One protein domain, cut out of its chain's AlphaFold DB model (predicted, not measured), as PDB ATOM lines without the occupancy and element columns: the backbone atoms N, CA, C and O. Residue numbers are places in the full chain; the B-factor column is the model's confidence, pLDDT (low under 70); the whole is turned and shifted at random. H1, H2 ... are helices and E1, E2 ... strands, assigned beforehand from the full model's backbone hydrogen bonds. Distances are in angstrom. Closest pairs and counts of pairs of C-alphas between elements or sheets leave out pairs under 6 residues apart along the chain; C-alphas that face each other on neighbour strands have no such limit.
ATOM      1  N   TYR A 321      11.493   9.467  18.779       82.56
ATOM      2  CA  TYR A 321      12.866   9.421  18.288       82.56
ATOM      3  C   TYR A 321      13.805   9.275  19.477       82.56
ATOM      4  O   TYR A 321      13.628   9.937  20.497       82.56
ATOM      5  N   PHE A 322      14.795   8.400  19.349       86.19
ATOM      6  CA  PHE A 322      15.771   8.133  20.397       86.19
ATOM      7  C   PHE A 322      17.161   8.512  19.912       86.19
ATOM      8  O   PHE A 322      17.511   8.259  18.757       86.19
ATOM      9  N   ASP A 323      17.961   9.068  20.817       87.75
ATOM     10  CA  ASP A 323      19.389   9.215  20.581       87.75
ATOM     11  C   ASP A 323      20.066   7.841  20.567       87.75
ATOM     12  O   ASP A 323      19.662   6.905  21.267       87.75
ATOM     13  N   SER A 324      21.123   7.749  19.769       89.81
ATOM     14  CA  SER A 324      22.005   6.588  19.676       89.81
ATOM     15  C   SER A 324      23.452   7.039  19.824       89.81
ATOM     16  O   SER A 324      23.800   8.177  19.495       89.81
ATOM     17  N   LEU A 325      24.297   6.153  20.339       92.56
ATOM     18  CA  LEU A 325      25.722   6.397  20.489       92.56
ATOM     19  C   LEU A 325      26.519   5.352  19.715       92.56
ATOM     20  O   LEU A 325      26.618   4.197  20.126       92.56
ATOM     21  N   PHE A 326      27.148   5.813  18.640       92.62
ATOM     22  CA  PHE A 326      28.120   5.058  17.857       92.62
ATOM     23  C   PHE A 326      29.465   5.798  17.851       92.62
ATOM     24  O   PHE A 326      29.529   7.040  17.869       92.62
ATOM     25  N   PHE A 327      30.559   5.044  17.850       90.94
ATOM     26  CA  PHE A 327      31.920   5.560  17.701       90.94
ATOM     27  C   PHE A 327      32.485   5.349  16.301       90.94
ATOM     28  O   PHE A 327      33.409   6.078  15.920       90.94
ATOM     29  N   MET A 328      31.906   4.422  15.537       88.75
ATOM     30  CA  MET A 328      32.202   4.229  14.125       88.75
ATOM     31  C   MET A 328      32.112   5.557  13.354       88.75
ATOM     32  O   MET A 328      31.300   6.433  13.669       88.75
ATOM     33  N   GLN A 329      32.975   5.725  12.353       81.94
ATOM     34  CA  GLN A 329      33.064   6.921  11.501       81.94
ATOM     35  C   GLN A 329      32.593   6.592  10.074       81.94
ATOM     36  O   GLN A 329      32.473   5.421   9.728       81.94
ATOM     37  N   GLY A 330      32.341   7.609   9.245       81.00
ATOM     38  CA  GLY A 330      31.986   7.433   7.825       81.00
ATOM     39  C   GLY A 330      30.487   7.264   7.547       81.00
ATOM     40  O   GLY A 330      29.654   7.514   8.422       81.00
ATOM     41  N   ALA A 331      30.149   6.883   6.310       81.12
ATOM     42  CA  ALA A 331      28.767   6.690   5.871       81.12
ATOM     43  C   ALA A 331      28.127   5.467   6.547       81.12
ATOM     44  O   ALA A 331      28.622   4.342   6.448       81.12
ATOM     45  N   GLN A 332      27.008   5.699   7.236       88.81
ATOM     46  CA  GLN A 332      26.364   4.709   8.094       88.81
ATOM     47  C   GLN A 332      24.878   4.552   7.788       88.81
ATOM     48  O   GLN A 332      24.193   5.493   7.364       88.81
ATOM     49  N   ARG A 333      24.363   3.351   8.051       90.88
ATOM     50  CA  ARG A 333      22.927   3.069   8.087       90.88
ATOM     51  C   ARG A 333      22.525   2.523   9.443       90.88
ATOM     52  O   ARG A 333      23.100   1.551   9.928       90.88
ATOM     53  N   THR A 334      21.509   3.147  10.028       91.88
ATOM     54  CA  THR A 334      20.944   2.707  11.300       91.88
ATOM     55  C   THR A 334      20.034   1.506  11.074       91.88
ATOM     56  O   THR A 334      19.018   1.593  10.389       91.88
ATOM     57  N   ALA A 335      20.394   0.395  11.696       93.38
ATOM     58  CA  ALA A 335      19.593  -0.803  11.847       93.38
ATOM     59  C   ALA A 335      18.731  -0.684  13.112       93.38
ATOM     60  O   ALA A 335      19.252  -0.394  14.190       93.38
ATOM     61  N   ARG A 336      17.420  -0.915  13.002       93.12
ATOM     62  CA  ARG A 336      16.490  -0.949  14.143       93.12
ATOM     63  C   ARG A 336      15.921  -2.357  14.272       93.12
ATOM     64  O   ARG A 336      15.241  -2.823  13.365       93.12
ATOM     65  N   PHE A 337      16.188  -3.011  15.397       92.50
ATOM     66  CA  PHE A 337      15.864  -4.428  15.594       92.50
ATOM     67  C   PHE A 337      14.515  -4.678  16.271       92.50
ATOM     68  O   PHE A 337      13.998  -5.790  16.214       92.50
ATOM     69  N   ASP A 338      13.939  -3.662  16.909       86.38
ATOM     70  CA  ASP A 338      12.634  -3.755  17.555       86.38
ATOM     71  C   ASP A 338      11.923  -2.387  17.575       86.38
ATOM     72  O   ASP A 338      12.460  -1.357  17.154       86.38
ATOM     73  N   SER A 339      10.668  -2.358  18.018       80.62
ATOM     74  CA  SER A 339       9.879  -1.127  18.077       80.62
ATOM     75  C   SER A 339      10.185  -0.259  19.300       80.62
ATOM     76  O   SER A 339       9.714   0.878  19.351       80.62
ATOM     77  N   GLY A 340      10.958  -0.736  20.276       83.94
ATOM     78  CA  GLY A 340      10.936  -0.185  21.627       83.94
ATOM     79  C   GLY A 340       9.537  -0.301  22.244       83.94
ATOM     80  O   GLY A 340       8.672  -1.025  21.737       83.94
ATOM     81  N   GLY A 341       9.295   0.430  23.328       82.19
ATOM     82  CA  GLY A 341       7.998   0.409  24.001       82.19
ATOM     83  C   GLY A 341       7.775   1.583  24.943       82.19
ATOM     84  O   GLY A 341       8.707   2.309  25.289       82.19
ATOM     85  N   LYS A 342       6.520   1.756  25.363       82.81
ATOM     86  CA  LYS A 342       6.122   2.698  26.408       82.81
ATOM     87  C   LYS A 342       5.345   1.949  27.481       82.81
ATOM     88  O   LYS A 342       4.317   1.353  27.170       82.81
ATOM     89  N   ASP A 343       5.808   2.029  28.722       78.75
ATOM     90  CA  ASP A 343       5.084   1.540  29.896       78.75
ATOM     91  C   ASP A 343       4.862   2.700  30.876       78.75
ATOM     92  O   ASP A 343       5.802   3.296  31.413       78.75
ATOM     93  N   GLY A 344       3.603   3.104  31.039       82.25
ATOM     94  CA  GLY A 344       3.242   4.320  31.765       82.25
ATOM     95  C   GLY A 344       3.948   5.564  31.205       82.25
ATOM     96  O   GLY A 344       3.701   5.977  30.071       82.25
ATOM     97  N   ASN A 345       4.824   6.171  32.013       75.81
ATOM     98  CA  ASN A 345       5.635   7.340  31.639       75.81
ATOM     99  C   ASN A 345       7.077   6.983  31.236       75.81
ATOM    100  O   ASN A 345       7.870   7.887  30.976       75.81
ATOM    101  N   GLN A 346       7.432   5.699  31.201       79.94
ATOM    102  CA  GLN A 346       8.772   5.240  30.853       79.94
ATOM    103  C   GLN A 346       8.804   4.733  29.414       79.94
ATOM    104  O   GLN A 346       7.910   4.014  28.967       79.94
ATOM    105  N   TRP A 347       9.848   5.121  28.688       84.75
ATOM    106  CA  TRP A 347      10.107   4.663  27.332       84.75
ATOM    107  C   TRP A 347      11.301   3.721  27.333       84.75
ATOM    108  O   TRP A 347      12.360   4.050  27.865       84.75
ATOM    109  N   THR A 348      11.136   2.570  26.697       87.56
ATOM    110  CA  THR A 348      12.221   1.642  26.402       87.56
ATOM    111  C   THR A 348      12.692   1.902  24.980       87.56
ATOM    112  O   THR A 348      11.922   1.743  24.027       87.56
ATOM    113  N   ALA A 349      13.946   2.333  24.842       88.62
ATOM    114  CA  ALA A 349      14.543   2.590  23.540       88.62
ATOM    115  C   ALA A 349      14.725   1.275  22.765       88.62
ATOM    116  O   ALA A 349      15.088   0.263  23.377       88.62
ATOM    117  N   PRO A 350      14.526   1.283  21.436       89.75
ATOM    118  CA  PRO A 350      14.843   0.129  20.622       89.75
ATOM    119  C   PRO A 350      16.305  -0.298  20.702       89.75
ATOM    120  O   PRO A 350      17.189   0.521  20.969       89.75
ATOM    121  N   LEU A 351      16.588  -1.561  20.381       93.25
ATOM    122  CA  LEU A 351      17.950  -1.930  20.015       93.25
ATOM    123  C   LEU A 351      18.281  -1.350  18.633       93.25
ATOM    124  O   LEU A 351      17.661  -1.704  17.625       93.25
ATOM    125  N   PHE A 352      19.289  -0.480  18.602       95.00
ATOM    126  CA  PHE A 352      19.855   0.064  17.375       95.00
ATOM    127  C   PHE A 352      21.243  -0.516  17.103       95.00
ATOM    128  O   PHE A 352      22.000  -0.834  18.022       95.00
ATOM    129  N   GLY A 353      21.587  -0.597  15.825       95.50
ATOM    130  CA  GLY A 353      22.946  -0.809  15.355       95.50
ATOM    131  C   GLY A 353      23.273   0.134  14.209       95.50
ATOM    132  O   GLY A 353      22.376   0.706  13.593       95.50
ATOM    133  N   SER A 354      24.552   0.298  13.926       95.44
ATOM    134  CA  SER A 354      25.058   1.074  12.804       95.44
ATOM    135  C   SER A 354      25.863   0.153  11.898       95.44
ATOM    136  O   SER A 354      26.728  -0.574  12.383       95.44
ATOM    137  N   LEU A 355      25.563   0.165  10.599       95.62
ATOM    138  CA  LEU A 355      26.276  -0.566   9.551       95.62
ATOM    139  C   LEU A 355      27.105   0.419   8.718       95.62
ATOM    140  O   LEU A 355      26.550   1.390   8.200       95.62
ATOM    141  N   SER A 356      28.402   0.154   8.549       94.31
ATOM    142  CA  SER A 356      29.265   0.932   7.651       94.31
ATOM    143  C   SER A 356      29.080   0.490   6.202       94.31
ATOM    144  O   SER A 356      29.423  -0.636   5.843       94.31
ATOM    145  N   LEU A 357      28.554   1.377   5.353       91.44
ATOM    146  CA  LEU A 357      28.287   1.055   3.945       91.44
ATOM    147  C   LEU A 357      29.557   0.960   3.092       91.44
ATOM    148  O   LEU A 357      29.567   0.300   2.061       91.44
ATOM    149  N   GLU A 358      30.630   1.610   3.528       92.12
ATOM    150  CA  GLU A 358      31.896   1.676   2.792       92.12
ATOM    151  C   GLU A 358      32.871   0.568   3.211       92.12
ATOM    152  O   GLU A 358      33.942   0.414   2.621       92.12
ATOM    153  N   HIS A 359      32.530  -0.216   4.239       94.19
ATOM    154  CA  HIS A 359      33.429  -1.233   4.759       94.19
ATOM    155  C   HIS A 359      33.580  -2.404   3.763       94.19
ATOM    156  O   HIS A 359      32.569  -2.959   3.320       94.19
ATOM    157  N   PRO A 360      34.807  -2.878   3.457       94.62
ATOM    158  CA  PRO A 360      35.025  -3.950   2.478       94.62
ATOM    159  C   PRO A 360      34.235  -5.234   2.755       94.62
ATOM    160  O   PRO A 360      33.742  -5.868   1.827       94.62
ATOM    161  N   ALA A 361      34.074  -5.607   4.030       94.75
ATOM    162  CA  ALA A 361      33.278  -6.776   4.419       94.75
ATOM    163  C   ALA A 361      31.778  -6.621   4.114       94.75
ATOM    164  O   ALA A 361      31.113  -7.619   3.857       94.75
ATOM    165  N   VAL A 362      31.255  -5.389   4.124       93.75
ATOM    166  CA  VAL A 362      29.852  -5.090   3.797       93.75
ATOM    167  C   VAL A 362      29.663  -5.062   2.280       93.75
ATOM    168  O   VAL A 362      28.745  -5.696   1.768       93.75
ATOM    169  N   LEU A 363      30.591  -4.437   1.551       92.94
ATOM    170  CA  LEU A 363      30.592  -4.410   0.082       92.94
ATOM    171  C   LEU A 363      30.753  -5.804  -0.553       92.94
ATOM    172  O   LEU A 363      30.318  -6.028  -1.678       92.94
ATOM    173  N   ALA A 364      31.378  -6.746   0.157       94.81
ATOM    174  CA  ALA A 364      31.565  -8.124  -0.294       94.81
ATOM    175  C   ALA A 364      30.366  -9.050  -0.001       94.81
ATOM    176  O   ALA A 364      30.409 -10.231  -0.356       94.81
ATOM    177  N   LEU A 365      29.312  -8.557   0.662       95.88
ATOM    178  CA  LEU A 365      28.135  -9.363   0.977       95.88
ATOM    179  C   LEU A 365      27.419  -9.820  -0.298       95.88
ATOM    180  O   LEU A 365      27.276  -9.085  -1.270       95.88
ATOM    181  N   THR A 366      26.909 -11.049  -0.269       94.88
ATOM    182  CA  THR A 366      26.110 -11.617  -1.365       94.88
ATOM    183  C   THR A 366      24.731 -12.013  -0.857       94.88
ATOM    184  O   THR A 366      24.524 -12.150   0.346       94.88
ATOM    185  N   ALA A 367      23.788 -12.260  -1.767       93.38
ATOM    186  CA  ALA A 367      22.456 -12.748  -1.404       93.38
ATOM    187  C   ALA A 367      22.427 -14.230  -0.973       93.38
ATOM    188  O   ALA A 367      21.403 -14.722  -0.503       93.38
ATOM    189  N   SER A 368      23.536 -14.959  -1.148       90.81
ATOM    190  CA  SER A 368      23.564 -16.422  -1.018       90.81
ATOM    191  C   SER A 368      23.662 -16.929   0.424       90.81
ATOM    192  O   SER A 368      23.123 -17.993   0.727       90.81
ATOM    193  N   ALA A 369      24.330 -16.191   1.316       93.12
ATOM    194  CA  ALA A 369      24.590 -16.636   2.682       93.12
ATOM    195  C   ALA A 369      24.813 -15.468   3.648       93.12
ATOM    196  O   ALA A 369      25.362 -14.430   3.277       93.12
ATOM    197  N   LEU A 370      24.433 -15.681   4.913       96.12
ATOM    198  CA  LEU A 370      24.796 -14.806   6.026       96.12
ATOM    199  C   LEU A 370      26.301 -14.911   6.295       96.12
ATOM    200  O   LEU A 370      26.807 -15.991   6.596       96.12
ATOM    201  N   THR A 371      26.989 -13.779   6.215       97.12
ATOM    202  CA  THR A 371      28.432 -13.652   6.436       97.12
ATOM    203  C   THR A 371      28.683 -12.885   7.722       97.12
ATOM    204  O   THR A 371      28.005 -11.896   7.993       97.12
ATOM    205  N   GLU A 372      29.633 -13.347   8.531       97.50
ATOM    206  CA  GLU A 372      30.022 -12.673   9.767       97.50
ATOM    207  C   GLU A 372      30.715 -11.340   9.474       97.50
ATOM    208  O   GLU A 372      31.616 -11.271   8.636       97.50
ATOM    209  N   LEU A 373      30.270 -10.284  10.152       96.44
ATOM    210  CA  LEU A 373      30.833  -8.947  10.033       96.44
ATOM    211  C   LEU A 373      31.840  -8.693  11.162       96.44
ATOM    212  O   LEU A 373      31.561  -9.040  12.313       96.44
ATOM    213  N   PRO A 374      32.988  -8.061  10.868       94.50
ATOM    214  CA  PRO A 374      33.919  -7.634  11.903       94.50
ATOM    215  C   PRO A 374      33.358  -6.445  12.704       94.50
ATOM    216  O   PRO A 374      32.447  -5.741  12.262       94.50
ATOM    217  N   ALA A 375      33.917  -6.209  13.893       88.44
ATOM    218  CA  ALA A 375      33.430  -5.204  14.846       88.44
ATOM    219  C   ALA A 375      33.577  -3.741  14.375       88.44
ATOM    220  O   ALA A 375      32.971  -2.845  14.955       88.44
ATOM    221  N   ASP A 376      34.385  -3.486  13.347       91.31
ATOM    222  CA  ASP A 376      34.549  -2.187  12.687       91.31
ATOM    223  C   ASP A 376      33.634  -2.004  11.460       91.31
ATOM    224  O   ASP A 376      33.551  -0.901  10.919       91.31
ATOM    225  N   ALA A 377      32.910  -3.050  11.044       94.56
ATOM    226  CA  ALA A 377      31.878  -2.982  10.006       94.56
ATOM    227  C   ALA A 377      30.472  -2.728  10.572       94.56
ATOM    228  O   ALA A 377      29.604  -2.208   9.864       94.56
ATOM    229  N   PHE A 378      30.236  -3.121  11.825       95.69
ATOM    230  CA  PHE A 378      28.954  -2.959  12.495       95.69
ATOM    231  C   PHE A 378      29.132  -2.705  13.994       95.69
ATOM    232  O   PHE A 378      29.869  -3.420  14.669       95.69
ATOM    233  N   GLU A 379      28.387  -1.740  14.531       95.56
ATOM    234  CA  GLU A 379      28.420  -1.377  15.949       95.56
ATOM    235  C   GLU A 379      27.005  -1.327  16.539       95.56
ATOM    236  O   GLU A 379      26.117  -0.676  15.991       95.56
ATOM    237  N   LEU A 380      26.784  -1.982  17.682       96.06
ATOM    238  CA  LEU A 380      25.560  -1.805  18.471       96.06
ATOM    239  C   LEU A 380      25.594  -0.496  19.266       96.06
ATOM    240  O   LEU A 380      26.647  -0.086  19.753       96.06
ATOM    241  N   ASP A 381      24.423   0.112  19.453       95.12
ATOM    242  CA  ASP A 381      24.259   1.360  20.204       95.12
ATOM    243  C   ASP A 381      24.827   1.248  21.626       95.12
ATOM    244  O   ASP A 381      24.296   0.522  22.472       95.12
ATOM    245  N   LYS A 382      25.885   2.017  21.901       95.00
ATOM    246  CA  LYS A 382      26.638   1.997  23.164       95.00
ATOM    247  C   LYS A 382      25.863   2.554  24.354       95.00
ATOM    248  O   LYS A 382      26.342   2.462  25.479       95.00
ATOM    249  N   LEU A 383      24.669   3.099  24.136       93.94
ATOM    250  CA  LEU A 383      23.745   3.423  25.218       93.94
ATOM    251  C   LEU A 383      22.975   2.187  25.722       93.94
ATOM    252  O   LEU A 383      22.231   2.276  26.700       93.94
ATOM    253  N   ASN A 384      22.999   1.060  24.996       93.94
ATOM    254  CA  ASN A 384      22.222  -0.140  25.310       93.94
ATOM    255  C   ASN A 384      23.119  -1.172  26.015       93.94
ATOM    256  O   ASN A 384      24.156  -1.532  25.457       93.94
ATOM    257  N   PRO A 385      22.728  -1.721  27.183       94.12
ATOM    258  CA  PRO A 385      23.519  -2.744  27.876       94.12
ATOM    259  C   PRO A 385      23.893  -3.941  26.993       94.12
ATOM    260  O   PRO A 385      24.983  -4.497  27.120       94.12
ATOM    261  N   ARG A 386      23.014  -4.323  26.054       93.50
ATOM    262  CA  ARG A 386      23.244  -5.454  25.144       93.50
ATOM    263  C   ARG A 386      24.443  -5.241  24.221       93.50
ATOM    264  O   ARG A 386      25.036  -6.225  23.796       93.50
ATOM    265  N   ALA A 387      24.853  -3.997  23.959       94.12
ATOM    266  CA  ALA A 387      26.034  -3.695  23.147       94.12
ATOM    267  C   ALA A 387      27.355  -4.175  23.775       94.12
ATOM    268  O   ALA A 387      28.369  -4.251  23.079       94.12
ATOM    269  N   PHE A 388      27.345  -4.502  25.071       94.62
ATOM    270  CA  PHE A 388      28.508  -4.973  25.831       94.62
ATOM    271  C   PHE A 388      28.442  -6.468  26.169       94.62
ATOM    272  O   PHE A 388      29.375  -7.015  26.754       94.62
ATOM    273  N   VAL A 389      27.360  -7.149  25.787       93.56
ATOM    274  CA  VAL A 389      27.254  -8.609  25.879       93.56
ATOM    275  C   VAL A 389      27.988  -9.219  24.681       93.56
ATOM    276  O   VAL A 389      27.821  -8.710  23.569       93.56
ATOM    277  N   PRO A 390      28.773 -10.304  24.841       94.25
ATOM    278  CA  PRO A 390      29.383 -10.988  23.706       94.25
ATOM    279  C   PRO A 390      28.332 -11.375  22.662       94.25
ATOM    280  O   PRO A 390      27.329 -12.020  22.994       94.25
ATOM    281  N   HIS A 391      28.563 -10.966  21.416       95.25
ATOM    282  CA  HIS A 391      27.646 -11.161  20.300       95.25
ATOM    283  C   HIS A 391      28.400 -11.370  18.983       95.25
ATOM    284  O   HIS A 391      29.556 -10.974  18.842       95.25
ATOM    285  N   VAL A 392      27.718 -11.991  18.023       96.69
ATOM    286  CA  VAL A 392      28.182 -12.188  16.648       96.69
ATOM    287  C   VAL A 392      27.187 -11.530  15.708       96.69
ATOM    288  O   VAL A 392      25.981 -11.767  15.813       96.69
ATOM    289  N   VAL A 393      27.687 -10.726  14.774       97.31
ATOM    290  CA  VAL A 393      26.863 -10.050  13.769       97.31
ATOM    291  C   VAL A 393      27.061 -10.739  12.435       97.31
ATOM    292  O   VAL A 393      28.189 -10.938  11.995       97.31
ATOM    293  N   ARG A 394      25.961 -11.099  11.778       97.75
ATOM    294  CA  ARG A 394      25.976 -11.641  10.423       97.75
ATOM    295  C   ARG A 394      25.057 -10.835   9.530       97.75
ATOM    296  O   ARG A 394      23.989 -10.423   9.971       97.75
ATOM    297  N   ALA A 395      25.446 -10.651   8.280       97.56
ATOM    298  CA  ALA A 395      24.632  -9.949   7.303       97.56
ATOM    299  C   ALA A 395      24.675 -10.620   5.930       97.56
ATOM    300  O   ALA A 395      25.573 -11.410   5.637       97.56
ATOM    301  N   LYS A 396      23.689 -10.317   5.088       96.69
ATOM    302  CA  LYS A 396      23.675 -10.667   3.661       96.69
ATOM    303  C   LYS A 396      22.957  -9.584   2.862       96.69
ATOM    304  O   LYS A 396      22.170  -8.825   3.425       96.69
ATOM    305  N   LEU A 397      23.201  -9.545   1.556       95.75
ATOM    306  CA  LEU A 397      22.524  -8.618   0.648       95.75
ATOM    307  C   LEU A 397      21.093  -9.106   0.353       95.75
ATOM    308  O   LEU A 397      20.874 -10.300   0.138       95.75
ATOM    309  N   THR A 398      20.120  -8.200   0.318       94.00
ATOM    310  CA  THR A 398      18.740  -8.455  -0.127       94.00
ATOM    311  C   THR A 398      18.398  -7.567  -1.319       94.00
ATOM    312  O   THR A 398      19.169  -6.691  -1.700       94.00
ATOM    313  N   ALA A 399      17.228  -7.778  -1.927       88.62
ATOM    314  CA  ALA A 399      16.760  -6.917  -3.015       88.62
ATOM    315  C   ALA A 399      16.525  -5.460  -2.568       88.62
ATOM    316  O   ALA A 399      16.530  -4.565  -3.406       88.62
ATOM    317  N   ALA A 400      16.297  -5.233  -1.270       87.00
ATOM    318  CA  ALA A 400      16.034  -3.915  -0.700       87.00
ATOM    319  C   ALA A 400      17.272  -3.275  -0.044       87.00
ATOM    320  O   ALA A 400      17.267  -2.070   0.202       87.00
ATOM    321  N   GLY A 401      18.312  -4.055   0.262       93.12
ATOM    322  CA  GLY A 401      19.514  -3.595   0.955       93.12
ATOM    323  C   GLY A 401      20.196  -4.741   1.695       93.12
ATOM    324  O   GLY A 401      20.791  -5.605   1.059       93.12
ATOM    325  N   TYR A 402      20.107  -4.780   3.026       94.81
ATOM    326  CA  TYR A 402      20.785  -5.787   3.851       94.81
ATOM    327  C   TYR A 402      19.857  -6.438   4.877       94.81
ATOM    328  O   TYR A 402      19.106  -5.756   5.565       94.81
ATOM    329  N   GLU A 403      19.978  -7.752   5.056       96.50
ATOM    330  CA  GLU A 403      19.429  -8.464   6.215       96.50
ATOM    331  C   GLU A 403      20.546  -8.614   7.246       96.50
ATOM    332  O   GLU A 403      21.608  -9.146   6.918       96.50
ATOM    333  N   ILE A 404      20.309  -8.159   8.478       97.62
ATOM    334  CA  ILE A 404      21.283  -8.195   9.574       97.62
ATOM    335  C   ILE A 404      20.720  -9.031  10.719       97.62
ATOM    336  O   ILE A 404      19.598  -8.805  11.173       97.62
ATOM    337  N   VAL A 405      21.531  -9.963  11.216       97.31
ATOM    338  CA  VAL A 405      21.226 -10.846  12.342       97.31
ATOM    339  C   VAL A 405      22.310 -10.699  13.405       97.31
ATOM    340  O   VAL A 405      23.490 -10.927  13.144       97.31
ATOM    341  N   VAL A 406      21.903 -10.362  14.623       97.50
ATOM    342  CA  VAL A 406      22.767 -10.290  15.803       97.50
ATOM    343  C   VAL A 406      22.433 -11.462  16.717       97.50
ATOM    344  O   VAL A 406      21.308 -11.576  17.205       97.50
ATOM    345  N   GLY A 407      23.409 -12.341  16.938       96.44
ATOM    346  CA  GLY A 407      23.313 -13.449  17.885       96.44
ATOM    347  C   GLY A 407      24.059 -13.142  19.170       96.44
ATOM    348  O   GLY A 407      25.271 -12.941  19.143       96.44
ATOM    349  N   PHE A 408      23.340 -13.126  20.288       95.56
ATOM    350  CA  PHE A 408      23.901 -12.904  21.616       95.56
ATOM    351  C   PHE A 408      24.301 -14.230  22.270       95.56
ATOM    352  O   PHE A 408      23.750 -15.291  21.976       95.56
ATOM    353  N   SER A 409      25.276 -14.172  23.175       91.88
ATOM    354  CA  SER A 409      25.788 -15.345  23.903       91.88
ATOM    355  C   SER A 409      24.761 -16.039  24.810       91.88
ATOM    356  O   SER A 409      24.952 -17.203  25.155       91.88
ATOM    357  N   ASP A 410      23.659 -15.373  25.154       88.81
ATOM    358  CA  ASP A 410      22.526 -15.938  25.897       88.81
ATOM    359  C   ASP A 410      21.523 -16.705  25.008       88.81
ATOM    360  O   ASP A 410      20.513 -17.211  25.497       88.81
ATOM    361  N   GLY A 411      21.796 -16.806  23.701       87.94
ATOM    362  CA  GLY A 411      20.948 -17.479  22.718       87.94
ATOM    363  C   GLY A 411      19.852 -16.596  22.118       87.94
ATOM    364  O   GLY A 411      19.131 -17.059  21.233       87.94
ATOM    365  N   GLN A 412      19.721 -15.336  22.549       91.81
ATOM    366  CA  GLN A 412      18.793 -14.401  21.921       91.81
ATOM    367  C   GLN A 412      19.273 -13.996  20.524       91.81
ATOM    368  O   GLN A 412      20.466 -13.812  20.270       91.81
ATOM    369  N   LEU A 413      18.312 -13.796  19.624       94.19
ATOM    370  CA  LEU A 413      18.542 -13.316  18.266       94.19
ATOM    371  C   LEU A 413      17.779 -12.012  18.052       94.19
ATOM    372  O   LEU A 413      16.628 -11.879  18.466       94.19
ATOM    373  N   ALA A 414      18.426 -11.059  17.394       94.25
ATOM    374  CA  ALA A 414      17.801  -9.843  16.900       94.25
ATOM    375  C   ALA A 414      18.028  -9.763  15.389       94.25
ATOM    376  O   ALA A 414      19.153  -9.940  14.925       94.25
ATOM    377  N   GLN A 415      16.971  -9.508  14.623       95.62
ATOM    378  CA  GLN A 415      17.034  -9.448  13.167       95.62
ATOM    379  C   GLN A 415      16.319  -8.203  12.649       95.62
ATOM    380  O   GLN A 415      15.266  -7.837  13.163       95.62
ATOM    381  N   CYS A 416      16.883  -7.567  11.625       94.38
ATOM    382  CA  CYS A 416      16.209  -6.511  10.880       94.38
ATOM    383  C   CYS A 416      16.627  -6.507   9.408       94.38
ATOM    384  O   CYS A 416      17.627  -7.120   9.023       94.38
ATOM    385  N   GLU A 417      15.852  -5.791   8.598       92.75
ATOM    386  CA  GLU A 417      16.191  -5.477   7.218       92.75
ATOM    387  C   GLU A 417      16.458  -3.971   7.104       92.75
ATOM    388  O   GLU A 417      15.688  -3.149   7.605       92.75
ATOM    389  N   VAL A 418      17.581  -3.610   6.490       89.81
ATOM    390  CA  VAL A 418      18.022  -2.231   6.273       89.81
ATOM    391  C   VAL A 418      17.892  -1.928   4.793       89.81
ATOM    392  O   VAL A 418      18.595  -2.521   3.976       89.81
ATOM    393  N   SER A 419      17.006  -0.999   4.446       86.94
ATOM    394  CA  SER A 419      16.822  -0.571   3.061       86.94
ATOM    395  C   SER A 419      17.860   0.471   2.642       86.94
ATOM    396  O   SER A 419      18.177   1.389   3.403       86.94
ATOM    397  N   LEU A 420      18.360   0.347   1.416       80.94
ATOM    398  CA  LEU A 420      19.175   1.362   0.751       80.94
ATOM    399  C   LEU A 420      18.272   2.356   0.013       80.94
ATOM    400  O   LEU A 420      17.187   1.995  -0.446       80.94
TER     401      LEU A 420
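This is residues 321 to 420 of the 425 residues of an uncharacterized protein of Burkholderiales bacterium (UniProt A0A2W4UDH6). The domain is a small sandwich, two three-stranded sheets face to face with their strands crossed: E6, E7 and E8, all long strands, make one sheet, and the shorter E1, E4 and E5 make the other. The little hairpin of E2 and E3 sticks out from this body as an arm and gives the domain much of its length. The printed part has 100 residues, with eight named strands and two named helices in the order E1 E2 E3 E4 H1 E5 H2 E6 E7 E8; the sheet orders are E6 - E7 - E8, E1 - E4 - E5 and E2 - E3, all antiparallel. The class is mostly strand, with under half of the residues in named elements. The whole is compact, with a radius of gyration of the C-alphas of 13.5 A, and only just elongated, with spans of 44 by 29 by 25 A.

E6 is residues 391 to 397, 20.5 A long, and begins at C-alpha 391 (27.646, -11.161, 20.300). E7 is residues 401 to 408, 23.1 A, and E8 is residues 413 to 419, 19.9 A, ending at C-alpha 419 (16.822, -0.571, 3.061). E1 is residues 332 to 336, 12.9 A, beginning at C-alpha 332 (26.364, 4.709, 8.094); E4 is residues 352 to 356, 13.6 A, and E5 is residues 378 to 380. E2 is residues 341 to 343 and E3 is residues 346 to 348. H1 is residues 360 to 363 and H2 is residues 385 to 388.

E6, E7 and E8 form a meander, each strand the antiparallel neighbour of the one before, joined by hairpins; N 394 and O 405 are 2.8 A apart, and N 406 and O 414 2.8 A. Residues 371 to 372 pair antiparallel with residues 394 to 395 of E6. The two sheets have best planes 19 degrees apart, and their strands stand at 54 degrees. Edge strands E1 and E8 come closest at the C-alphas of Ala 335 and Val 418, 6.0 A apart. The inner strand E4 pairs with E1 through N 335 and O 353, 2.8 A, and with E5 through N 354 and O 379, 2.8 A. In the hairpin E2 and E3, N 348 and O 341 are 2.8 A apart; both strands are apart from E6, E7 and E8. H1 only grazes both three-stranded sheets with residues 361 to 363, and H2 only grazes the sheet E1 E4 E5 with residues 386 to 388. H1 and H2 are too short for an O i to N i+4 pair; each has its one O i to N i+3 pair within range.

The farthest C-alphas are those of Gly 344 and Ala 364, 44.6 A apart. The printed part has no cut. The link from H1 to E5, residues 364 to 377, is long; the other links between named elements are tight. The mean pLDDT of the printed part is 91.7, and no printed residue is under 70.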